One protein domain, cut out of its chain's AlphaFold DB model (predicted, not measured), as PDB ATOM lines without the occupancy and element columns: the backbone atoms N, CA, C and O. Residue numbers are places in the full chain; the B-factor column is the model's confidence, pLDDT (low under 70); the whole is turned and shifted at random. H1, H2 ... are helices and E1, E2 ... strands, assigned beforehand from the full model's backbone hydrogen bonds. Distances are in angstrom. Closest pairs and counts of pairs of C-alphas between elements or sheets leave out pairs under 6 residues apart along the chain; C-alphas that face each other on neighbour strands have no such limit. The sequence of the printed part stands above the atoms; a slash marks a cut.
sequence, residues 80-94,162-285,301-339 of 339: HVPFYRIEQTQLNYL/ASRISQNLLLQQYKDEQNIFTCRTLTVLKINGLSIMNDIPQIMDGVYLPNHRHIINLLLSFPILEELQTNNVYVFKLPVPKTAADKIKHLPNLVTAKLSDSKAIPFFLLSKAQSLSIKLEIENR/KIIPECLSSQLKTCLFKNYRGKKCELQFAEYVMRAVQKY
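This is residues 80 to 94, 162 to 285 and 301 to 339 of the 339 residues of the protein "FBD protein" of Medicago truncatula (UniProt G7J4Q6). A chain wound in stacked turns: six parallel strands stand side by side as one twisted wall, with H2, H3 and H4 in a row on one side of it and the other face bare. H5 covers the E6 end on that same side, H1 is set off beyond the E1 end, and the first residues, 80 to 85, reach away from the body. The printed part has 178 residues, with five named helices and six named strands in the order E1 H1 E2 H2 E3 E4 H3 E5 H4 E6 H5; the sheet's order is E1 E2 E3 E4 E5 E6. The class is mixed, helices and strands, with 87 residues, under half, in named elements. The whole is compact, with a radius of gyration of the C-alphas of 17.2 A and spans of 55 by 53 by 34 A.

E1, residues 88 to 91, is an edge strand, parallel to E2, residues 188 to 192; N 91 and O 190 are 3.2 A apart, within hydrogen-bond range. H1, residues 162 to 176, touches no helix and is not on the sheet. E2 is parallel to E3, residues 227 to 235, with N 191 and O 229 at 2.9 A. E2, H2, residues 212 to 220, and E3 form a strand-helix-strand unit, two parallel neighbours with a helix between, its crossover right-handed. H2 is not on the sheet, but only just, with 4 pairs of C-alphas within 10 A. E3 bends by 79 degrees at residue 232 and is parallel to E4, residues 256 to 262, with N 230 and O 258 at 2.9 A. E4, H3, residues 267 to 270, and E5, residues 275 to 281, form a second right-handed unit, with N 259 and O 277 at 2.9 A. H3 only grazes the sheet, as does H4, residues 305 to 309. E6, residues 311 to 317, is the other edge strand, parallel to E5, with N 315 and O 278 at 3.0 A. H5, residues 323 to 337, touches H4 with residues 332 to 337 alone; the closest C-alphas, of Ser 308 and Val 336, are 4.9 A apart. Every O i to N i+4 pair is within range in H2, H4 and H5, and 10 of 11 in H1; H3 is too short for one.

E1 begins at C-alpha 88 (51.652, -46.519, 24.151). H1 is 21.5 A long, E3 21.1 A and H5 20.9 A, ending at C-alpha 337 (44.471, -31.213, 55.991).

C-alphas 94 and 162 are 18.1 A apart across one cut, and 285 and 301 are 30.8 A apart across the other. The links H1 to E2, E2 to H2 and E3 to E4 are long. The mean pLDDT of the printed part is 71.1; residues under 70 include 80 to 94, 162 to 181 and 235 to 248.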
ATOM      1  N   HIS A  80      49.702 -70.025  30.728       61.59
ATOM      2  CA  HIS A  80      49.202 -68.666  30.923       61.59
ATOM      3  C   HIS A  80      48.702 -68.036  29.620       61.59
ATOM      4  O   HIS A  80      49.101 -68.398  28.517       61.59
ATOM      5  N   VAL A  81      47.779 -67.081  29.762       55.12
ATOM      6  CA  VAL A  81      47.301 -66.261  28.643       55.12
ATOM      7  C   VAL A  81      48.509 -65.513  28.066       55.12
ATOM      8  O   VAL A  81      49.273 -64.948  28.854       55.12
ATOM      9  N   PRO A  82      48.700 -65.490  26.732       59.25
ATOM     10  CA  PRO A  82      49.815 -64.777  26.122       59.25
ATOM     11  C   PRO A  82      49.867 -63.331  26.613       59.25
ATOM     12  O   PRO A  82      48.825 -62.703  26.832       59.25
ATOM     13  N   PHE A  83      51.084 -62.807  26.780       58.44
ATOM     14  CA  PHE A  83      51.308 -61.437  27.239       58.44
ATOM     15  C   PHE A  83      50.429 -60.447  26.459       58.44
ATOM     16  O   PHE A  83      50.418 -60.434  25.224       58.44
ATOM     17  N   TYR A  84      49.670 -59.624  27.184       50.06
ATOM     18  CA  TYR A  84      48.795 -58.626  26.579       50.06
ATOM     19  C   TYR A  84      49.627 -57.567  25.844       50.06
ATOM     20  O   TYR A  84      50.681 -57.126  26.307       50.06
ATOM     21  N   ARG A  85      49.150 -57.147  24.668       51.19
ATOM     22  CA  ARG A  85      49.781 -56.079  23.885       51.19
ATOM     23  C   ARG A  85      49.572 -54.743  24.603       51.19
ATOM     24  O   ARG A  85      48.437 -54.321  24.790       51.19
ATOM     25  N   ILE A  86      50.663 -54.062  24.946       60.50
ATOM     26  CA  ILE A  86      50.628 -52.698  25.486       60.50
ATOM     27  C   ILE A  86      50.728 -51.708  24.321       60.50
ATOM     28  O   ILE A  86      51.708 -51.727  23.575       60.50
ATOM     29  N   GLU A  87      49.732 -50.834  24.172       62.72
ATOM     30  CA  GLU A  87      49.756 -49.721  23.216       62.72
ATOM     31  C   GLU A  87      50.093 -48.420  23.953       62.72
ATOM     32  O   GLU A  87      49.361 -47.977  24.837       62.72
ATOM     33  N   GLN A  88      51.224 -47.806  23.603       68.00
ATOM     34  CA  GLN A  88      51.652 -46.519  24.151       68.00
ATOM     35  C   GLN A  88      51.690 -45.484  23.034       68.00
ATOM     36  O   GLN A  88      52.262 -45.732  21.974       68.00
ATOM     37  N   THR A  89      51.116 -44.309  23.285       64.88
ATOM     38  CA  THR A  89      51.229 -43.157  22.386       64.88
ATOM     39  C   THR A  89      51.903 -42.013  23.131       64.88
ATOM     40  O   THR A  89      51.458 -41.608  24.206       64.88
ATOM     41  N   GLN A  90      52.991 -41.499  22.562       65.88
ATOM     42  CA  GLN A  90      53.633 -40.272  23.023       65.88
ATOM     43  C   GLN A  90      53.375 -39.172  22.003       65.88
ATOM     44  O   GLN A  90      53.749 -39.307  20.839       65.88
ATOM     45  N   LEU A  91      52.761 -38.080  22.452       61.75
ATOM     46  CA  LEU A  91      52.681 -36.859  21.666       61.75
ATOM     47  C   LEU A  91      53.846 -35.963  22.101       61.75
ATOM     48  O   LEU A  91      53.761 -35.263  23.110       61.75
ATOM     49  N   ASN A  92      54.959 -36.063  21.375       41.44
ATOM     50  CA  ASN A  92      56.141 -35.231  21.585       41.44
ATOM     51  C   ASN A  92      56.261 -34.242  20.425       41.44
ATOM     52  O   ASN A  92      56.198 -34.649  19.265       41.44
ATOM     53  N   TYR A  93      56.486 -32.971  20.739       40.28
ATOM     54  CA  TYR A  93      56.928 -31.978  19.767       40.28
ATOM     55  C   TYR A  93      58.362 -31.561  20.117       40.28
ATOM     56  O   TYR A  93      58.660 -31.293  21.280       40.28
ATOM     57  N   LEU A  94      59.261 -31.559  19.130       31.48
ATOM     58  CA  LEU A  94      60.649 -31.120  19.289       31.48
ATOM     59  C   LEU A  94      60.782 -29.695  18.743       31.48
ATOM     60  O   LEU A  94      60.714 -29.497  17.535       31.48
ATOM     61  N   ALA A 162      53.148 -25.061   3.519       37.47
ATOM     62  CA  ALA A 162      52.512 -26.343   3.822       37.47
ATOM     63  C   ALA A 162      52.133 -26.481   5.308       37.47
ATOM     64  O   ALA A 162      51.042 -26.951   5.615       37.47
ATOM     65  N   SER A 163      52.958 -25.962   6.228       45.00
ATOM     66  CA  SER A 163      52.648 -25.929   7.673       45.00
ATOM     67  C   SER A 163      51.334 -25.188   7.980       45.00
ATOM     68  O   SER A 163      50.497 -25.670   8.746       45.00
ATOM     69  N   ARG A 164      51.075 -24.068   7.287       38.53
ATOM     70  CA  ARG A 164      49.804 -23.327   7.392       38.53
ATOM     71  C   ARG A 164      48.613 -24.122   6.858       38.53
ATOM     72  O   ARG A 164      47.520 -24.015   7.406       38.53
ATOM     73  N   ILE A 165      48.804 -24.912   5.803       39.59
ATOM     74  CA  ILE A 165      47.749 -25.744   5.213       39.59
ATOM     75  C   ILE A 165      47.446 -26.944   6.125       39.59
ATOM     76  O   ILE A 165      46.278 -27.208   6.394       39.59
ATOM     77  N   SER A 166      48.461 -27.607   6.693       43.62
ATOM     78  CA  SER A 166      48.292 -28.718   7.647       43.62
ATOM     79  C   SER A 166      47.617 -28.285   8.953       43.62
ATOM     80  O   SER A 166      46.741 -28.988   9.455       43.62
ATOM     81  N   GLN A 167      47.971 -27.109   9.483       39.41
ATOM     82  CA  GLN A 167      47.332 -26.547  10.679       39.41
ATOM     83  C   GLN A 167      45.871 -26.152  10.418       39.41
ATOM     84  O   GLN A 167      44.998 -26.463  11.230       39.41
ATOM     85  N   ASN A 168      45.582 -25.533   9.269       35.34
ATOM     86  CA  ASN A 168      44.210 -25.200   8.881       35.34
ATOM     87  C   ASN A 168      43.363 -26.448   8.595       35.34
ATOM     88  O   ASN A 168      42.187 -26.445   8.938       35.34
ATOM     89  N   LEU A 169      43.945 -27.519   8.044       37.47
ATOM     90  CA  LEU A 169      43.260 -28.799   7.824       37.47
ATOM     91  C   LEU A 169      42.934 -29.520   9.139       37.47
ATOM     92  O   LEU A 169      41.810 -29.990   9.289       37.47
ATOM     93  N   LEU A 170      43.854 -29.546  10.113       40.97
ATOM     94  CA  LEU A 170      43.586 -30.085  11.456       40.97
ATOM     95  C   LEU A 170      42.490 -29.290  12.182       40.97
ATOM     96  O   LEU A 170      41.624 -29.891  12.815       40.97
ATOM     97  N   LEU A 171      42.492 -27.957  12.055       40.69
ATOM     98  CA  LEU A 171      41.462 -27.078  12.626       40.69
ATOM     99  C   LEU A 171      40.109 -27.183  11.896       40.69
ATOM    100  O   LEU A 171      39.071 -27.134  12.556       40.69
ATOM    101  N   GLN A 172      40.094 -27.356  10.567       42.97
ATOM    102  CA  GLN A 172      38.865 -27.603   9.800       42.97
ATOM    103  C   GLN A 172      38.266 -28.978  10.117       42.97
ATOM    104  O   GLN A 172      37.063 -29.053  10.349       42.97
ATOM    105  N   GLN A 173      39.079 -30.036  10.229       47.47
ATOM    106  CA  GLN A 173      38.603 -31.356  10.669       47.47
ATOM    107  C   GLN A 173      38.047 -31.322  12.099       47.47
ATOM    108  O   GLN A 173      37.024 -31.944  12.377       47.47
ATOM    109  N   TYR A 174      38.668 -30.546  12.995       45.72
ATOM    110  CA  TYR A 174      38.183 -30.381  14.370       45.72
ATOM    111  C   TYR A 174      36.802 -29.718  14.455       45.72
ATOM    112  O   TYR A 174      36.101 -29.885  15.454       45.72
ATOM    113  N   LYS A 175      36.422 -28.937  13.436       46.59
ATOM    114  CA  LYS A 175      35.159 -28.193  13.416       46.59
ATOM    115  C   LYS A 175      33.960 -29.077  13.056       46.59
ATOM    116  O   LYS A 175      32.865 -28.770  13.519       46.59
ATOM    117  N   ASP A 176      34.183 -30.176  12.329       46.31
ATOM    118  CA  ASP A 176      33.105 -31.013  11.782       46.31
ATOM    119  C   ASP A 176      33.054 -32.457  12.326       46.31
ATOM    120  O   ASP A 176      31.992 -33.076  12.265       46.31
ATOM    121  N   GLU A 177      34.108 -33.000  12.952       46.38
ATOM    122  CA  GLU A 177      34.083 -34.379  13.477       46.38
ATOM    123  C   GLU A 177      34.525 -34.465  14.947       46.38
ATOM    124  O   GLU A 177      35.702 -34.392  15.291       46.38
ATOM    125  N   GLN A 178      33.561 -34.674  15.852       51.53
ATOM    126  CA  GLN A 178      33.774 -34.675  17.308       51.53
ATOM    127  C   GLN A 178      34.667 -35.804  17.861       51.53
ATOM    128  O   GLN A 178      34.876 -35.839  19.068       51.53
ATOM    129  N   ASN A 179      35.193 -36.733  17.061       52.69
ATOM    130  CA  ASN A 179      35.760 -37.978  17.596       52.69
ATOM    131  C   ASN A 179      36.926 -38.539  16.764       52.69
ATOM    132  O   ASN A 179      36.979 -39.732  16.485       52.69
ATOM    133  N   ILE A 180      37.901 -37.706  16.397       55.03
ATOM    134  CA  ILE A 180      39.085 -38.168  15.641       55.03
ATOM    135  C   ILE A 180      39.940 -39.161  16.467       55.03
ATOM    136  O   ILE A 180      40.690 -39.965  15.921       55.03
ATOM    137  N   PHE A 181      39.796 -39.159  17.797       62.84
ATOM    138  CA  PHE A 181      40.584 -39.988  18.714       62.84
ATOM    139  C   PHE A 181      39.741 -41.022  19.469       62.84
ATOM    140  O   PHE A 181      39.765 -41.061  20.693       62.84
ATOM    141  N   THR A 182      39.004 -41.899  18.786       70.00
ATOM    142  CA  THR A 182      38.352 -43.045  19.457       70.00
ATOM    143  C   THR A 182      39.335 -44.194  19.674       70.00
ATOM    144  O   THR A 182      39.153 -45.291  19.140       70.00
ATOM    145  N   CYS A 183      40.400 -43.966  20.442       79.94
ATOM    146  CA  CYS A 183      41.294 -45.056  20.821       79.94
ATOM    147  C   CYS A 183      40.733 -45.762  22.062       79.94
ATOM    148  O   CYS A 183      40.887 -45.291  23.188       79.94
ATOM    149  N   ARG A 184      40.052 -46.895  21.860       87.50
ATOM    150  CA  ARG A 184      39.460 -47.687  22.957       87.50
ATOM    151  C   ARG A 184      40.477 -48.532  23.719       87.50
ATOM    152  O   ARG A 184      40.109 -49.098  24.736       87.50
ATOM    153  N   THR A 185      41.703 -48.639  23.217       91.50
ATOM    154  CA  THR A 185      42.779 -49.484  23.756       91.50
ATOM    155  C   THR A 185      43.884 -48.682  24.444       91.50
ATOM    156  O   THR A 185      44.791 -49.272  25.025       91.50
ATOM    157  N   LEU A 186      43.821 -47.345  24.416       93.88
ATOM    158  CA  LEU A 186      44.856 -46.502  25.003       93.88
ATOM    159  C   LEU A 186      44.748 -46.482  26.532       93.88
ATOM    160  O   LEU A 186      43.845 -45.856  27.086       93.88
ATOM    161  N   THR A 187      45.703 -47.123  27.202       95.69
ATOM    162  CA  THR A 187      45.800 -47.142  28.671       95.69
ATOM    163  C   THR A 187      46.765 -46.093  29.216       95.69
ATOM    164  O   THR A 187      46.598 -45.648  30.349       95.69
ATOM    165  N   VAL A 188      47.742 -45.644  28.421       95.88
ATOM    166  CA  VAL A 188      48.744 -44.647  28.830       95.88
ATOM    167  C   VAL A 188      48.792 -43.501  27.824       95.88
ATOM    168  O   VAL A 188      49.098 -43.712  26.649       95.88
ATOM    169  N   LEU A 189      48.558 -42.276  28.297       94.75
ATOM    170  CA  LEU A 189      48.627 -41.055  27.495       94.75
ATOM    171  C   LEU A 189      49.680 -40.106  28.064       94.75
ATOM    172  O   LEU A 189      49.598 -39.687  29.220       94.75
ATOM    173  N   LYS A 190      50.660 -39.745  27.228       94.38
ATOM    174  CA  LYS A 190      51.706 -38.774  27.566       94.38
ATOM    175  C   LYS A 190      51.611 -37.563  26.646       94.38
ATOM    176  O   LYS A 190      51.771 -37.701  25.432       94.38
ATOM    177  N   ILE A 191      51.349 -36.399  27.235       90.06
ATOM    178  CA  ILE A 191      51.191 -35.120  26.537       90.06
ATOM    179  C   ILE A 191      52.331 -34.197  26.955       90.06
ATOM    180  O   ILE A 191      52.395 -33.798  28.115       90.06
ATOM    181  N   ASN A 192      53.200 -33.823  26.019       87.94
ATOM    182  CA  ASN A 192      54.317 -32.922  26.292       87.94
ATOM    183  C   ASN A 192      54.222 -31.669  25.407       87.94
ATOM    184  O   ASN A 192      54.083 -31.792  24.193       87.94
ATOM    185  N   GLY A 193      54.324 -30.477  26.005       82.50
ATOM    186  CA  GLY A 193      54.422 -29.207  25.269       82.50
ATOM    187  C   GLY A 193      53.135 -28.777  24.557       82.50
ATOM    188  O   GLY A 193      53.180 -28.260  23.442       82.50
ATOM    189  N   LEU A 194      51.974 -29.018  25.166       81.06
ATOM    190  CA  LEU A 194      50.675 -28.644  24.598       81.06
ATOM    191  C   LEU A 194      50.331 -27.199  25.000       81.06
ATOM    192  O   LEU A 194      50.250 -26.897  26.187       81.06
ATOM    193  N   SER A 195      50.108 -26.304  24.034       73.50
ATOM    194  CA  SER A 195      49.840 -24.883  24.304       73.50
ATOM    195  C   SER A 195      48.503 -24.452  23.708       73.50
ATOM    196  O   SER A 195      48.294 -24.507  22.500       73.50
ATOM    197  N   ILE A 196      47.586 -24.007  24.560       69.94
ATOM    198  CA  ILE A 196      46.286 -23.438  24.200       69.94
ATOM    199  C   ILE A 196      46.406 -21.924  24.316       69.94
ATOM    200  O   ILE A 196      46.511 -21.407  25.424       69.94
ATOM    201  N   MET A 197      46.386 -21.210  23.194       65.31
ATOM    202  CA  MET A 197      46.225 -19.750  23.157       65.31
ATOM    203  C   MET A 197      44.854 -19.417  22.575       65.31
ATOM    204  O   MET A 197      44.320 -20.229  21.842       65.31
ATOM    205  N   ASN A 198      44.254 -18.265  22.868       57.56
ATOM    206  CA  ASN A 198      42.915 -17.970  22.337       57.56
ATOM    207  C   ASN A 198      42.896 -17.014  21.145       57.56
ATOM    208  O   ASN A 198      41.893 -17.028  20.449       57.56
ATOM    209  N   ASP A 199      43.971 -16.275  20.822       56.66
ATOM    210  CA  ASP A 199      43.765 -15.134  19.910       56.66
ATOM    211  C   ASP A 199      44.817 -14.796  18.846       56.66
ATOM    212  O   ASP A 199      44.519 -13.945  18.015       56.66
ATOM    213  N   ILE A 200      46.008 -15.405  18.746       52.38
ATOM    214  CA  ILE A 200      46.945 -15.022  17.661       52.38
ATOM    215  C   ILE A 200      47.812 -16.210  17.215       52.38
ATOM    216  O   ILE A 200      48.399 -16.871  18.071       52.38
ATOM    217  N   PRO A 201      47.980 -16.463  15.897       45.91
ATOM    218  CA  PRO A 201      48.911 -17.462  15.383       45.91
ATOM    219  C   PRO A 201      50.343 -16.910  15.450       45.91
ATOM    220  O   PRO A 201      50.960 -16.598  14.430       45.91
ATOM    221  N   GLN A 202      50.874 -16.728  16.658       49.62
ATOM    222  CA  GLN A 202      52.310 -16.549  16.837       49.62
ATOM    223  C   GLN A 202      52.940 -17.927  17.015       49.62
ATOM    224  O   GLN A 202      52.662 -18.625  17.979       49.62
ATOM    225  N   ILE A 203      53.725 -18.282  15.999       45.66
ATOM    226  CA  ILE A 203      54.707 -19.360  15.810       45.66
ATOM    227  C   ILE A 203      55.204 -20.002  17.124       45.66
ATOM    228  O   ILE A 203      56.346 -19.808  17.532       45.66
ATOM    229  N   MET A 204      54.346 -20.761  17.799       45.09
ATOM    230  CA  MET A 204      54.740 -21.623  18.904       45.09
ATOM    231  C   MET A 204      54.622 -23.067  18.444       45.09
ATOM    232  O   MET A 204      53.572 -23.515  17.988       45.09
ATOM    233  N   ASP A 205      55.745 -23.756  18.574       57.00
ATOM    234  CA  ASP A 205      56.026 -25.152  18.260       57.00
ATOM    235  C   ASP A 205      55.244 -26.116  19.178       57.00
ATOM    236  O   ASP A 205      55.807 -26.879  19.959       57.00
ATOM    237  N   GLY A 206      53.913 -26.043  19.145       61.50
ATOM    238  CA  GLY A 206      53.043 -26.819  20.022       61.50
ATOM    239  C   GLY A 206      51.701 -27.147  19.384       61.50
ATOM    240  O   GLY A 206      51.224 -26.469  18.473       61.50
ATOM    241  N   VAL A 207      51.075 -28.218  19.874       61.31
ATOM    242  CA  VAL A 207      49.702 -28.551  19.487       61.31
ATOM    243  C   VAL A 207      48.768 -27.520  20.113       61.31
ATOM    244  O   VAL A 207      48.804 -27.279  21.319       61.31
ATOM    245  N   TYR A 208      47.950 -26.906  19.264       67.25
ATOM    246  CA  TYR A 208      47.044 -25.835  19.637       67.25
ATOM    247  C   TYR A 208      45.635 -26.381  19.834       67.25
ATOM    248  O   TYR A 208      45.028 -26.917  18.907       67.25
ATOM    249  N   LEU A 209      45.102 -26.237  21.043       71.56
ATOM    250  CA  LEU A 209      43.704 -26.538  21.330       71.56
ATOM    251  C   LEU A 209      43.033 -25.233  21.764       71.56
ATOM    252  O   LEU A 209      43.492 -24.634  22.715       71.56
ATOM    253  N   PRO A 210      41.955 -24.767  21.127       68.81
ATOM    254  CA  PRO A 210      41.424 -23.421  21.380       68.81
ATOM    255  C   PRO A 210      40.549 -23.303  22.640       68.81
ATOM    256  O   PRO A 210      39.954 -22.265  22.898       68.81
ATOM    257  N   ASN A 211      40.341 -24.391  23.389       72.69
ATOM    258  CA  ASN A 211      39.456 -24.382  24.558       72.69
ATOM    259  C   ASN A 211      39.736 -25.591  25.467       72.69
ATOM    260  O   ASN A 211      40.003 -26.684  24.963       72.69
ATOM    261  N   HIS A 212      39.564 -25.437  26.785       73.94
ATOM    262  CA  HIS A 212      39.588 -26.537  27.760       73.94
ATOM    263  C   HIS A 212      38.601 -27.660  27.404       73.94
ATOM    264  O   HIS A 212      38.878 -28.830  27.664       73.94
ATOM    265  N   ARG A 213      37.474 -27.333  26.752       81.56
ATOM    266  CA  ARG A 213      36.515 -28.333  26.256       81.56
ATOM    267  C   ARG A 213      37.160 -29.341  25.312       81.56
ATOM    268  O   ARG A 213      36.787 -30.505  25.357       81.56
ATOM    269  N   HIS A 214      38.136 -28.928  24.506       82.81
ATOM    270  CA  HIS A 214      38.818 -29.841  23.593       82.81
ATOM    271  C   HIS A 214      39.750 -30.792  24.337       82.81
ATOM    272  O   HIS A 214      39.745 -31.975  24.027       82.81
ATOM    273  N   ILE A 215      40.473 -30.324  25.365       84.56
ATOM    274  CA  ILE A 215      41.253 -31.215  26.239       84.56
ATOM    275  C   ILE A 215      40.330 -32.191  26.964       84.56
ATOM    276  O   ILE A 215      40.610 -33.383  26.987       84.56
ATOM    277  N   ILE A 216      39.224 -31.705  27.531       87.12
ATOM    278  CA  ILE A 216      38.251 -32.565  28.213       87.12
ATOM    279  C   ILE A 216      37.728 -33.625  27.247       87.12
ATOM    280  O   ILE A 216      37.779 -34.808  27.564       87.12
ATOM    281  N   ASN A 217      37.256 -33.222  26.067       88.31
ATOM    282  CA  ASN A 217      36.722 -34.153  25.081       88.31
ATOM    283  C   ASN A 217      37.791 -35.146  24.622       88.31
ATOM    284  O   ASN A 217      37.514 -36.336  24.591       88.31
ATOM    285  N   LEU A 218      39.014 -34.680  24.358       88.94
ATOM    286  CA  LEU A 218      40.150 -35.530  24.007       88.94
ATOM    287  C   LEU A 218      40.405 -36.584  25.086       88.94
ATOM    288  O   LEU A 218      40.472 -37.765  24.773       88.94
ATOM    289  N   LEU A 219      40.511 -36.171  26.352       90.75
ATOM    290  CA  LEU A 219      40.752 -37.087  27.466       90.75
ATOM    291  C   LEU A 219      39.591 -38.075  27.646       90.75
ATOM    292  O   LEU A 219      39.822 -39.264  27.849       90.75
ATOM    293  N   LEU A 220      38.347 -37.607  27.529       90.44
ATOM    294  CA  LEU A 220      37.149 -38.442  27.657       90.44
ATOM    295  C   LEU A 220      36.962 -39.435  26.502       90.44
ATOM    296  O   LEU A 220      36.202 -40.392  26.655       90.44
ATOM    297  N   SER A 221      37.658 -39.251  25.378       91.31
ATOM    298  CA  SER A 221      37.669 -40.217  24.275       91.31
ATOM    299  C   SER A 221      38.470 -41.488  24.585       91.31
ATOM    300  O   SER A 221      38.394 -42.453  23.820       91.31
ATOM    301  N   PHE A 222      39.186 -41.527  25.717       92.19
ATOM    302  CA  PHE A 222      39.970 -42.673  26.182       92.19
ATOM    303  C   PHE A 222      39.318 -43.324  27.421       92.19
ATOM    304  O   PHE A 222      39.716 -43.056  28.557       92.19
ATOM    305  N   PRO A 223      38.303 -44.194  27.247       91.00
ATOM    306  CA  PRO A 223      37.529 -44.741  28.366       91.00
ATOM    307  C   PRO A 223      38.333 -45.677  29.279       91.00
ATOM    308  O   PRO A 223      37.967 -45.843  30.438       91.00
ATOM    309  N   ILE A 224      39.411 -46.283  28.775       94.69
ATOM    310  CA  ILE A 224      40.277 -47.187  29.543       94.69
ATOM    311  C   ILE A 224      41.606 -46.549  29.955       94.69
ATOM    312  O   ILE A 224      42.543 -47.261  30.290       94.69
ATOM    313  N   LEU A 225      41.710 -45.219  29.905       95.19
ATOM    314  CA  LEU A 225      42.938 -44.529  30.273       95.19
ATOM    315  C   LEU A 225      43.251 -44.757  31.757       95.19
ATOM    316  O   LEU A 225      42.507 -44.291  32.616       95.19
ATOM    317  N   GLU A 226      44.357 -45.441  32.034       95.81
ATOM    318  CA  GLU A 226      44.839 -45.791  33.374       95.81
ATOM    319  C   GLU A 226      45.936 -44.838  33.858       95.81
ATOM    320  O   GLU A 226      46.010 -44.532  35.049       95.81
ATOM    321  N   GLU A 227      46.770 -44.328  32.950       96.19
ATOM    322  CA  GLU A 227      47.850 -43.400  33.277       96.19
ATOM    323  C   GLU A 227      47.833 -42.162  32.374       96.19
ATOM    324  O   GLU A 227      47.962 -42.250  31.151       96.19
ATOM    325  N   LEU A 228      47.743 -40.989  33.000       95.00
ATOM    326  CA  LEU A 228      47.866 -39.693  32.341       95.00
ATOM    327  C   LEU A 228      49.144 -39.002  32.806       95.00
ATOM    328  O   LEU A 228      49.313 -38.728  33.994       95.00
ATOM    329  N   GLN A 229      50.031 -38.680  31.872       94.19
ATOM    330  CA  GLN A 229      51.194 -37.842  32.140       94.19
ATOM    331  C   GLN A 229      51.128 -36.598  31.275       94.19
ATOM    332  O   GLN A 229      50.994 -36.691  30.056       94.19
ATOM    333  N   THR A 230      51.263 -35.437  31.896       91.62
ATOM    334  CA  THR A 230      51.368 -34.181  31.167       91.62
ATOM    335  C   THR A 230      52.583 -33.407  31.604       91.62
ATOM    336  O   THR A 230      52.824 -33.282  32.803       91.62
ATOM    337  N   ASN A 231      53.307 -32.860  30.641       87.56
ATOM    338  CA  ASN A 231      54.421 -31.969  30.881       87.56
ATOM    339  C   ASN A 231      54.234 -30.698  30.063       87.56
ATOM    340  O   ASN A 231      54.074 -30.781  28.844       87.56
ATOM    341  N   ASN A 232      54.297 -29.538  30.715       81.12
ATOM    342  CA  ASN A 232      54.295 -28.245  30.040       81.12
ATOM    343  C   ASN A 232      53.001 -28.012  29.234       81.12
ATOM    344  O   ASN A 232      53.042 -27.836  28.014       81.12
ATOM    345  N   VAL A 233      51.842 -28.103  29.906       78.25
ATOM    346  CA  VAL A 233      50.528 -27.935  29.267       78.25
ATOM    347  C   VAL A 233      49.885 -26.616  29.683       78.25
ATOM    348  O   VAL A 233      49.317 -26.481  30.772       78.25
ATOM    349  N   TYR A 234      49.914 -25.645  28.776       71.25
ATOM    350  CA  TYR A 234      49.420 -24.298  29.031       71.25
ATOM    351  C   TYR A 234      48.021 -24.097  28.474       71.25
ATOM    352  O   TYR A 234      47.753 -24.423  27.322       71.25
ATOM    353  N   VAL A 235      47.148 -23.493  29.282       65.00
ATOM    354  CA  VAL A 235      45.895 -22.889  28.824       65.00
ATOM    355  C   VAL A 235      45.899 -21.417  29.144       65.00
ATOM    356  O   VAL A 235      45.878 -21.029  30.308       65.00
ATOM    357  N   PHE A 236      45.927 -20.601  28.097       59.47
ATOM    358  CA  PHE A 236      45.711 -19.172  28.218       59.47
ATOM    359  C   PHE A 236      44.233 -18.906  28.481       59.47
ATOM    360  O   PHE A 236      43.390 -19.355  27.707       59.47
ATOM    361  N   LYS A 237      43.976 -18.165  29.570       56.59
ATOM    362  CA  LYS A 237      42.711 -17.527  29.975       56.59
ATOM    363  C   LYS A 237      41.457 -18.361  29.705       56.59
ATOM    364  O   LYS A 237      40.999 -18.396  28.571       56.59
ATOM    365  N   LEU A 238      40.791 -18.888  30.738       54.03
ATOM    366  CA  LEU A 238      39.342 -19.100  30.636       54.03
ATOM    367  C   LEU A 238      38.637 -19.141  31.998       54.03
ATOM    368  O   LEU A 238      39.136 -19.769  32.932       54.03
ATOM    369  N   PRO A 239      37.430 -18.556  32.084       51.19
ATOM    370  CA  PRO A 239      36.535 -18.754  33.211       51.19
ATOM    371  C   PRO A 239      36.191 -20.241  33.337       51.19
ATOM    372  O   PRO A 239      35.731 -20.874  32.379       51.19
ATOM    373  N   VAL A 240      36.410 -20.794  34.531       54.06
ATOM    374  CA  VAL A 240      35.957 -22.140  34.892       54.06
ATOM    375  C   VAL A 240      34.455 -22.222  34.594       54.06
ATOM    376  O   VAL A 240      33.706 -21.334  35.018       54.06
ATOM    377  N   PRO A 241      33.977 -23.235  33.847       52.25
ATOM    378  CA  PRO A 241      32.556 -23.371  33.572       52.25
ATOM    379  C   PRO A 241      31.772 -23.414  34.887       52.25
ATOM    380  O   PRO A 241      31.892 -24.369  35.648       52.25
ATOM    381  N   LYS A 242      30.916 -22.412  35.127       58.25
ATOM    382  CA  LYS A 242      29.986 -22.353  36.275       58.25
ATOM    383  C   LYS A 242      28.881 -23.423  36.219       58.25
ATOM    384  O   LYS A 242      27.872 -23.321  36.911       58.25
ATOM    385  N   THR A 243      29.010 -24.416  35.342       52.75
ATOM    386  CA  THR A 243      27.975 -25.411  35.075       52.75
ATOM    387  C   THR A 243      27.743 -26.320  36.274       52.75
ATOM    388  O   THR A 243      28.690 -26.807  36.887       52.75
ATOM    389  N   ALA A 244      26.456 -26.540  36.559       48.91
ATOM    390  CA  ALA A 244      25.921 -27.382  37.620       48.91
ATOM    391  C   ALA A 244      26.683 -28.709  37.756       48.91
ATOM    392  O   ALA A 244      26.898 -29.422  36.773       48.91
ATOM    393  N   ALA A 245      27.075 -29.020  38.991       52.97
ATOM    394  CA  ALA A 245      27.967 -30.110  39.377       52.97
ATOM    395  C   ALA A 245      27.493 -31.525  38.973       52.97
ATOM    396  O   ALA A 245      28.262 -32.480  39.041       52.97
ATOM    397  N   ASP A 246      26.261 -31.675  38.493       52.03
ATOM    398  CA  ASP A 246      25.564 -32.963  38.492       52.03
ATOM    399  C   ASP A 246      25.852 -33.859  37.274       52.03
ATOM    400  O   ASP A 246      25.370 -34.989  37.206       52.03
ATOM    401  N   LYS A 247      26.643 -33.402  36.291       67.00
ATOM    402  CA  LYS A 247      27.058 -34.228  35.130       67.00
ATOM    403  C   LYS A 247      28.528 -34.072  34.770       67.00
ATOM    404  O   LYS A 247      28.902 -34.144  33.596       67.00
ATOM    405  N   ILE A 248      29.368 -33.829  35.766       68.62
ATOM    406  CA  ILE A 248      30.799 -33.751  35.525       68.62
ATOM    407  C   ILE A 248      31.298 -35.152  35.149       68.62
ATOM    408  O   ILE A 248      31.289 -36.073  35.959       68.62
ATOM    409  N   LYS A 249      31.692 -35.323  33.885       81.50
ATOM    410  CA  LYS A 249      32.311 -36.561  33.407       81.50
ATOM    411  C   LYS A 249      33.725 -36.651  33.986       81.50
ATOM    412  O   LYS A 249      34.492 -35.703  33.858       81.50
ATOM    413  N   HIS A 250      34.065 -37.784  34.587       86.50
ATOM    414  CA  HIS A 250      35.413 -38.125  35.057       86.50
ATOM    415  C   HIS A 250      36.009 -39.259  34.215       86.50
ATOM    416  O   HIS A 250      35.280 -39.968  33.519       86.50
ATOM    417  N   LEU A 251      37.326 -39.454  34.301       89.56
ATOM    418  CA  LEU A 251      38.014 -40.583  33.670       89.56
ATOM    419  C   LEU A 251      37.823 -41.835  34.547       89.56
ATOM    420  O   LEU A 251      38.326 -41.862  35.670       89.56
ATOM    421  N   PRO A 252      37.044 -42.844  34.109       87.56
ATOM    422  CA  PRO A 252      36.548 -43.892  35.003       87.56
ATOM    423  C   PRO A 252      37.635 -44.860  35.475       87.56
ATOM    424  O   PRO A 252      37.544 -45.333  36.604       87.56
ATOM    425  N   ASN A 253      38.642 -45.115  34.638       92.00
ATOM    426  CA  ASN A 253      39.691 -46.103  34.888       92.00
ATOM    427  C   ASN A 253      41.050 -45.469  35.206       92.00
ATOM    428  O   ASN A 253      42.045 -46.181  35.287       92.00
ATOM    429  N   LEU A 254      41.107 -44.147  35.396       93.25
ATOM    430  CA  LEU A 254      42.367 -43.463  35.652       93.25
ATOM    431  C   LEU A 254      42.907 -43.872  37.022       93.25
ATOM    432  O   LEU A 254      42.300 -43.583  38.047       93.25
ATOM    433  N   VAL A 255      44.062 -44.530  37.032       92.81
ATOM    434  CA  VAL A 255      44.758 -44.986  38.239       92.81
ATOM    435  C   VAL A 255      45.788 -43.950  38.665       92.81
ATOM    436  O   VAL A 255      45.859 -43.584  39.838       92.81
ATOM    437  N   THR A 256      46.586 -43.461  37.714       93.06
ATOM    438  CA  THR A 256      47.703 -42.553  37.987       93.06
ATOM    439  C   THR A 256      47.629 -41.306  37.118       93.06
ATOM    440  O   THR A 256      47.467 -41.385  35.902       93.06
ATOM    441  N   ALA A 257      47.816 -40.142  37.731       93.06
ATOM    442  CA  ALA A 257      47.936 -38.873  37.030       93.06
ATOM    443  C   ALA A 257      49.197 -38.133  37.489       93.06
ATOM    444  O   ALA A 257      49.385 -37.876  38.680       93.06
ATOM    445  N   LYS A 258      50.070 -37.792  36.539       92.31
ATOM    446  CA  LYS A 258      51.274 -36.986  36.759       92.31
ATOM    447  C   LYS A 258      51.149 -35.707  35.957       92.31
ATOM    448  O   LYS A 258      51.244 -35.727  34.732       92.31
ATOM    449  N   LEU A 259      50.924 -34.605  36.653       89.94
ATOM    450  CA  LEU A 259      50.767 -33.296  36.046       89.94
ATOM    451  C   LEU A 259      52.000 -32.454  36.360       89.94
ATOM    452  O   LEU A 259      52.245 -32.161  37.525       89.94
ATOM    453  N   SER A 260      52.747 -32.068  35.331       86.69
ATOM    454  CA  SER A 260      53.819 -31.077  35.397       86.69
ATOM    455  C   SER A 260      53.406 -29.858  34.582       86.69
ATOM    456  O   SER A 260      53.115 -29.991  33.392       86.69
ATOM    457  N   ASP A 261      53.331 -28.696  35.227       76.50
ATOM    458  CA  ASP A 261      53.044 -27.395  34.592       76.50
ATOM    459  C   ASP A 261      51.762 -27.403  33.759       76.50
ATOM    460  O   ASP A 261      51.661 -26.797  32.696       76.50
ATOM    461  N   SER A 262      50.770 -28.155  34.239       68.25
ATOM    462  CA  SER A 262      49.503 -28.379  33.558       68.25
ATOM    463  C   SER A 262      48.413 -27.542  34.209       68.25
ATOM    464  O   SER A 262      47.677 -28.011  35.075       68.25
ATOM    465  N   LYS A 263      48.313 -26.276  33.794       68.50
ATOM    466  CA  LYS A 263      47.230 -25.368  34.233       68.50
ATOM    467  C   LYS A 263      45.904 -25.672  33.526       68.50
ATOM    468  O   LYS A 263      44.856 -25.133  33.861       68.50
ATOM    469  N   ALA A 264      45.974 -26.526  32.512       68.62
ATOM    470  CA  ALA A 264      44.934 -26.767  31.533       68.62
ATOM    471  C   ALA A 264      43.921 -27.840  31.914       68.62
ATOM    472  O   ALA A 264      42.800 -27.826  31.407       68.62
ATOM    473  N   ILE A 265      44.340 -28.816  32.723       79.25
ATOM    474  CA  ILE A 265      43.562 -30.029  32.965       79.25
ATOM    475  C   ILE A 265      42.685 -29.816  34.191       79.25
ATOM    476  O   ILE A 265      43.206 -29.699  35.300       79.25
ATOM    477  N   PRO A 266      41.352 -29.808  34.033       80.06
ATOM    478  CA  PRO A 266      40.473 -29.669  35.177       80.06
ATOM    479  C   PRO A 266      40.581 -30.885  36.101       80.06
ATOM    480  O   PRO A 266      40.351 -32.020  35.680       80.06
ATOM    481  N   PHE A 267      40.869 -30.654  37.383       77.56
ATOM    482  CA  PHE A 267      41.071 -31.728  38.365       77.56
ATOM    483  C   PHE A 267      39.854 -32.624  38.577       77.56
ATOM    484  O   PHE A 267      40.006 -33.771  38.985       77.56
ATOM    485  N   PHE A 268      38.649 -32.151  38.251       78.50
ATOM    486  CA  PHE A 268      37.457 -32.991  38.313       78.50
ATOM    487  C   PHE A 268      37.555 -34.229  37.406       78.50
ATOM    488  O   PHE A 268      36.974 -35.267  37.726       78.50
ATOM    489  N   LEU A 269      38.327 -34.154  36.312       83.38
ATOM    490  CA  LEU A 269      38.590 -35.301  35.436       83.38
ATOM    491  C   LEU A 269      39.395 -36.390  36.146       83.38
ATOM    492  O   LEU A 269      39.265 -37.565  35.812       83.38
ATOM    493  N   LEU A 270      40.205 -35.983  37.125       86.94
ATOM    494  CA  LEU A 270      41.140 -36.814  37.879       86.94
ATOM    495  C   LEU A 270      40.553 -37.259  39.225       86.94
ATOM    496  O   LEU A 270      41.270 -37.818  40.048       86.94
ATOM    497  N   SER A 271      39.259 -37.017  39.460       82.38
ATOM    498  CA  SER A 271      38.561 -37.282  40.728       82.38
ATOM    499  C   SER A 271      38.617 -38.734  41.211       82.38
ATOM    500  O   SER A 271      38.393 -38.971  42.393       82.38
ATOM    501  N   LYS A 272      38.939 -39.688  40.328       83.31
ATOM    502  CA  LYS A 272      39.071 -41.122  40.640       83.31
ATOM    503  C   LYS A 272      40.511 -41.651  40.643       83.31
ATOM    504  O   LYS A 272      40.707 -42.850  40.828       83.31
ATOM    505  N   ALA A 273      41.500 -40.790  40.408       87.31
ATOM    506  CA  ALA A 273      42.894 -41.204  40.314       87.31
ATOM    507  C   ALA A 273      43.460 -41.612  41.679       87.31
ATOM    508  O   ALA A 273      43.732 -40.759  42.517       87.31
ATOM    509  N   GLN A 274      43.747 -42.905  41.850       87.75
ATOM    510  CA  GLN A 274      44.341 -43.474  43.069       87.75
ATOM    511  C   GLN A 274      45.714 -42.888  43.430       87.75
ATOM    512  O   GLN A 274      46.164 -42.981  44.573       87.75
ATOM    513  N   SER A 275      46.434 -42.363  42.440       87.75
ATOM    514  CA  SER A 275      47.739 -41.744  42.624       87.75
ATOM    515  C   SER A 275      47.827 -40.459  41.817       87.75
ATOM    516  O   SER A 275      48.021 -40.488  40.602       87.75
ATOM    517  N   LEU A 276      47.752 -39.327  42.507       87.00
ATOM    518  CA  LEU A 276      47.912 -38.009  41.904       87.00
ATOM    519  C   LEU A 276      49.255 -37.392  42.322       87.00
ATOM    520  O   LEU A 276      49.570 -37.308  43.508       87.00
ATOM    521  N   SER A 277      50.046 -36.982  41.327       88.19
ATOM    522  CA  SER A 277      51.304 -36.251  41.491       88.19
ATOM    523  C   SER A 277      51.210 -34.939  40.732       88.19
ATOM    524  O   SER A 277      51.116 -34.941  39.503       88.19
ATOM    525  N   ILE A 278      51.277 -33.829  41.459       83.75
ATOM    526  CA  ILE A 278      51.227 -32.486  40.877       83.75
ATOM    527  C   ILE A 278      52.572 -31.807  41.112       83.75
ATOM    528  O   ILE A 278      53.020 -31.671  42.253       83.75
ATOM    529  N   LYS A 279      53.206 -31.402  40.013       85.38
ATOM    530  CA  LYS A 279      54.424 -30.608  39.968       85.38
ATOM    531  C   LYS A 279      54.091 -29.291  39.275       85.38
ATOM    532  O   LYS A 279      53.661 -29.277  38.126       85.38
ATOM    533  N   LEU A 280      54.260 -28.193  39.996       75.12
ATOM    534  CA  LEU A 280      54.044 -26.851  39.467       75.12
ATOM    535  C   LEU A 280      55.377 -26.106  39.535       75.12
ATOM    536  O   LEU A 280      55.852 -25.764  40.620       75.12
ATOM    537  N   GLU A 281      55.993 -25.928  38.373       71.00
ATOM    538  CA  GLU A 281      57.094 -25.022  38.083       71.00
ATOM    539  C   GLU A 281      56.501 -23.736  37.503       71.00
ATOM    540  O   GLU A 281      55.751 -23.719  36.528       71.00
ATOM    541  N   ILE A 282      56.801 -22.623  38.159       64.88
ATOM    542  CA  ILE A 282      56.327 -21.312  37.737       64.88
ATOM    543  C   ILE A 282      57.520 -20.592  37.124       64.88
ATOM    544  O   ILE A 282      58.500 -20.306  37.812       64.88
ATOM    545  N   GLU A 283      57.457 -20.329  35.821       58.09
ATOM    546  CA  GLU A 283      58.506 -19.590  35.124       58.09
ATOM    547  C   GLU A 283      58.525 -18.113  35.538       58.09
ATOM    548  O   GLU A 283      57.485 -17.466  35.676       58.09
ATOM    549  N   ASN A 284      59.736 -17.564  35.678       52.44
ATOM    550  CA  ASN A 284      60.000 -16.150  35.945       52.44
ATOM    551  C   ASN A 284      59.654 -15.290  34.720       52.44
ATOM    552  O   ASN A 284      60.545 -14.751  34.060       52.44
ATOM    553  N   ARG A 285      58.373 -15.129  34.397       56.81
ATOM    554  CA  ARG A 285      57.975 -14.001  33.557       56.81
ATOM    555  C   ARG A 285      57.794 -12.807  34.473       56.81
ATOM    556  O   ARG A 285      56.827 -12.707  35.216       56.81
ATOM    557  N   LYS A 301      33.444 -25.154  45.530       79.12
ATOM    558  CA  LYS A 301      32.639 -25.551  46.702       79.12
ATOM    559  C   LYS A 301      32.765 -27.038  47.035       79.12
ATOM    560  O   LYS A 301      32.503 -27.437  48.165       79.12
ATOM    561  N   ILE A 302      33.114 -27.854  46.043       76.19
ATOM    562  CA  ILE A 302      33.202 -29.308  46.156       76.19
ATOM    563  C   ILE A 302      34.667 -29.698  46.027       76.19
ATOM    564  O   ILE A 302      35.271 -29.475  44.979       76.19
ATOM    565  N   ILE A 303      35.201 -30.307  47.084       79.06
ATOM    566  CA  ILE A 303      36.538 -30.894  47.097       79.06
ATOM    567  C   ILE A 303      36.473 -32.262  46.419       79.06
ATOM    568  O   ILE A 303      35.775 -33.137  46.929       79.06
ATOM    569  N   PRO A 304      37.166 -32.477  45.281       75.38
ATOM    570  CA  PRO A 304      37.277 -33.799  44.682       75.38
ATOM    571  C   PRO A 304      37.829 -34.810  45.688       75.38
ATOM    572  O   PRO A 304      38.827 -34.548  46.362       75.38
ATOM    573  N   GLU A 305      37.211 -35.986  45.753       78.62
ATOM    574  CA  GLU A 305      37.614 -37.062  46.664       78.62
ATOM    575  C   GLU A 305      39.084 -37.467  46.468       78.62
ATOM    576  O   GLU A 305      39.784 -37.732  47.445       78.62
ATOM    577  N   CYS A 306      39.605 -37.404  45.234       77.62
ATOM    578  CA  CYS A 306      41.016 -37.692  44.973       77.62
ATOM    579  C   CYS A 306      41.992 -36.738  45.676       77.62
ATOM    580  O   CYS A 306      43.087 -37.159  46.037       77.62
ATOM    581  N   LEU A 307      41.616 -35.472  45.901       79.94
ATOM    582  CA  LEU A 307      42.483 -34.512  46.589       79.94
ATOM    583  C   LEU A 307      42.529 -34.761  48.095       79.94
ATOM    584  O   LEU A 307      43.561 -34.517  48.708       79.94
ATOM    585  N   SER A 308      41.431 -35.246  48.675       79.94
ATOM    586  CA  SER A 308      41.349 -35.517  50.114       79.94
ATOM    587  C   SER A 308      41.895 -36.894  50.495       79.94
ATOM    588  O   SER A 308      42.543 -37.015  51.526       79.94
ATOM    589  N   SER A 309      41.670 -37.925  49.672       76.75
ATOM    590  CA  SER A 309      41.962 -39.322  50.045       76.75
ATOM    591  C   SER A 309      43.067 -40.006  49.230       76.75
ATOM    592  O   SER A 309      43.612 -41.013  49.679       76.75
ATOM    593  N   GLN A 310      43.411 -39.497  48.038       79.50
ATOM    594  CA  GLN A 310      44.285 -40.198  47.075       79.50
ATOM    595  C   GLN A 310      45.526 -39.389  46.663       79.50
ATOM    596  O   GLN A 310      46.369 -39.863  45.891       79.50
ATOM    597  N   LEU A 311      45.676 -38.166  47.176       81.06
ATOM    598  CA  LEU A 311      46.829 -37.327  46.886       81.06
ATOM    599  C   LEU A 311      48.054 -37.856  47.640       81.06
ATOM    600  O   LEU A 311      48.184 -37.677  48.846       81.06
ATOM    601  N   LYS A 312      48.971 -38.503  46.917       81.56
ATOM    602  CA  LYS A 312      50.202 -39.056  47.507       81.56
ATOM    603  C   LYS A 312      51.308 -38.015  47.619       81.56
ATOM    604  O   LYS A 312      52.016 -37.969  48.620       81.56
ATOM    605  N   THR A 313      51.459 -37.195  46.582       78.38
ATOM    606  CA  THR A 313      52.539 -36.211  46.505       78.38
ATOM    607  C   THR A 313      52.020 -34.927  45.879       78.38
ATOM    608  O   THR A 313      51.576 -34.911  44.731       78.38
ATOM    609  N   CYS A 314      52.131 -33.828  46.616       76.75
ATOM    610  CA  CYS A 314      51.916 -32.487  46.095       76.75
ATOM    611  C   CYS A 314      53.210 -31.696  46.267       76.75
ATOM    612  O   CYS A 314      53.720 -31.590  47.382       76.75
ATOM    613  N   LEU A 315      53.782 -31.205  45.166       78.31
ATOM    614  CA  LEU A 315      55.079 -30.542  45.187       78.31
ATOM    615  C   LEU A 315      55.001 -29.179  44.503       78.31
ATOM    616  O   LEU A 315      54.973 -29.077  43.277       78.31
ATOM    617  N   PHE A 316      55.052 -28.133  45.322       73.44
ATOM    618  CA  PHE A 316      55.211 -26.752  44.881       73.44
ATOM    619  C   PHE A 316      56.680 -26.359  45.039       73.44
ATOM    620  O   PHE A 316      57.231 -26.447  46.138       73.44
ATOM    621  N   LYS A 317      57.341 -25.946  43.954       72.69
ATOM    622  CA  LYS A 317      58.736 -25.480  43.992       72.69
ATOM    623  C   LYS A 317      58.834 -24.077  43.410       72.69
ATOM    624  O   LYS A 317      58.235 -23.795  42.382       72.69
ATOM    625  N   ASN A 318      59.630 -23.224  44.060       65.44
ATOM    626  CA  ASN A 318      59.984 -21.886  43.573       65.44
ATOM    627  C   ASN A 318      58.771 -21.009  43.202       65.44
ATOM    628  O   ASN A 318      58.783 -20.329  42.181       65.44
ATOM    629  N   TYR A 319      57.722 -21.022  44.032       64.88
ATOM    630  CA  TYR A 319      56.493 -20.277  43.765       64.88
ATOM    631  C   TYR A 319      56.746 -18.759  43.674       64.88
ATOM    632  O   TYR A 319      57.144 -18.127  44.653       64.88
ATOM    633  N   ARG A 320      56.483 -18.177  42.498       63.56
ATOM    634  CA  ARG A 320      56.415 -16.722  42.232       63.56
ATOM    635  C   ARG A 320      55.223 -16.372  41.322       63.56
ATOM    636  O   ARG A 320      55.291 -15.432  40.540       63.56
ATOM    637  N   GLY A 321      54.173 -17.194  41.380       62.94
ATOM    638  CA  GLY A 321      53.055 -17.196  40.432       62.94
ATOM    639  C   GLY A 321      51.971 -16.166  40.710       62.94
ATOM    640  O   GLY A 321      52.058 -15.379  41.657       62.94
ATOM    641  N   LYS A 322      50.917 -16.207  39.888       66.62
ATOM    642  CA  LYS A 322      49.737 -15.342  40.037       66.62
ATOM    643  C   LYS A 322      48.943 -15.733  41.281       66.62
ATOM    644  O   LYS A 322      48.847 -16.907  41.615       66.62
ATOM    645  N   LYS A 323      48.295 -14.767  41.937       74.19
ATOM    646  CA  LYS A 323      47.487 -14.976  43.157       74.19
ATOM    647  C   LYS A 323      46.499 -16.151  43.053       74.19
ATOM    648  O   LYS A 323      46.370 -16.902  44.013       74.19
ATOM    649  N   CYS A 324      45.881 -16.365  41.889       65.38
ATOM    650  CA  CYS A 324      44.993 -17.503  41.620       65.38
ATOM    651  C   CYS A 324      45.673 -18.874  41.778       65.38
ATOM    652  O   CYS A 324      45.058 -19.824  42.257       65.38
ATOM    653  N   GLU A 325      46.955 -18.983  41.432       69.75
ATOM    654  CA  GLU A 325      47.742 -20.211  41.562       69.75
ATOM    655  C   GLU A 325      48.092 -20.490  43.021       69.75
ATOM    656  O   GLU A 325      48.063 -21.646  43.445       69.75
ATOM    657  N   LEU A 326      48.367 -19.439  43.804       76.94
ATOM    658  CA  LEU A 326      48.523 -19.558  45.254       76.94
ATOM    659  C   LEU A 326      47.216 -20.002  45.906       76.94
ATOM    660  O   LEU A 326      47.230 -20.915  46.720       76.94
ATOM    661  N   GLN A 327      46.090 -19.393  45.527       77.44
ATOM    662  CA  GLN A 327      44.769 -19.766  46.040       77.44
ATOM    663  C   GLN A 327      44.438 -21.221  45.708       77.44
ATOM    664  O   GLN A 327      43.971 -21.964  46.568       77.44
ATOM    665  N   PHE A 328      44.765 -21.666  44.494       76.75
ATOM    666  CA  PHE A 328      44.650 -23.067  44.122       76.75
ATOM    667  C   PHE A 328      45.554 -23.977  44.974       76.75
ATOM    668  O   PHE A 328      45.099 -25.008  45.472       76.75
ATOM    669  N   ALA A 329      46.819 -23.599  45.177       77.25
ATOM    670  CA  ALA A 329      47.741 -24.346  46.027       77.25
ATOM    671  C   ALA A 329      47.223 -24.453  47.469       77.25
ATOM    672  O   ALA A 329      47.195 -25.542  48.045       77.25
ATOM    673  N   GLU A 330      46.749 -23.342  48.033       82.62
ATOM    674  CA  GLU A 330      46.115 -23.297  49.348       82.62
ATOM    675  C   GLU A 330      44.879 -24.188  49.410       82.62
ATOM    676  O   GLU A 330      44.710 -24.927  50.377       82.62
ATOM    677  N   TYR A 331      44.034 -24.160  48.381       83.88
ATOM    678  CA  TYR A 331      42.861 -25.018  48.286       83.88
ATOM    679  C   TYR A 331      43.241 -26.505  48.331       83.88
ATOM    680  O   TYR A 331      42.660 -27.255  49.117       83.88
ATOM    681  N   VAL A 332      44.250 -26.928  47.558       81.81
ATOM    682  CA  VAL A 332      44.755 -28.313  47.591       81.81
ATOM    683  C   VAL A 332      45.291 -28.659  48.980       81.81
ATOM    684  O   VAL A 332      44.946 -29.701  49.528       81.81
ATOM    685  N   MET A 333      46.078 -27.773  49.591       82.56
ATOM    686  CA  MET A 333      46.643 -28.003  50.924       82.56
ATOM    687  C   MET A 333      45.557 -28.096  52.009       82.56
ATOM    688  O   MET A 333      45.619 -28.972  52.870       82.56
ATOM    689  N   ARG A 334      44.522 -27.248  51.948       84.81
ATOM    690  CA  ARG A 334      43.365 -27.300  52.860       84.81
ATOM    691  C   ARG A 334      42.528 -28.559  52.650       84.81
ATOM    692  O   ARG A 334      42.020 -29.115  53.621       84.81
ATOM    693  N   ALA A 335      42.383 -29.008  51.403       83.19
ATOM    694  CA  ALA A 335      41.681 -30.244  51.075       83.19
ATOM    695  C   ALA A 335      42.360 -31.477  51.688       83.19
ATOM    696  O   ALA A 335      41.662 -32.384  52.137       83.19
ATOM    697  N   VAL A 336      43.695 -31.472  51.756       81.25
ATOM    698  CA  VAL A 336      44.489 -32.549  52.363       81.25
ATOM    699  C   VAL A 336      44.420 -32.518  53.890       81.25
ATOM    700  O   VAL A 336      44.311 -33.565  54.503       81.25
ATOM    701  N   GLN A 337      44.445 -31.339  54.521       77.62
ATOM    702  CA  GLN A 337      44.471 -31.213  55.991       77.62
ATOM    703  C   GLN A 337      43.160 -31.577  56.698       77.62
ATOM    704  O   GLN A 337      43.127 -31.669  57.924       77.62
ATOM    705  N   LYS A 338      42.052 -31.697  55.963       70.44
ATOM    706  CA  LYS A 338      40.727 -31.918  56.556       70.44
ATOM    707  C   LYS A 338      40.493 -33.372  56.998       70.44
ATOM    708  O   LYS A 338      39.432 -33.661  57.550       70.44
ATOM    709  N   TYR A 339      41.470 -34.245  56.764       56.03
ATOM    710  CA  TYR A 339      41.501 -35.669  57.086       56.03
ATOM    711  C   TYR A 339      42.886 -36.026  57.625       56.03
ATOM    712  O   TYR A 339      42.950 -36.965  58.450       56.03
TER     713      TYR A 339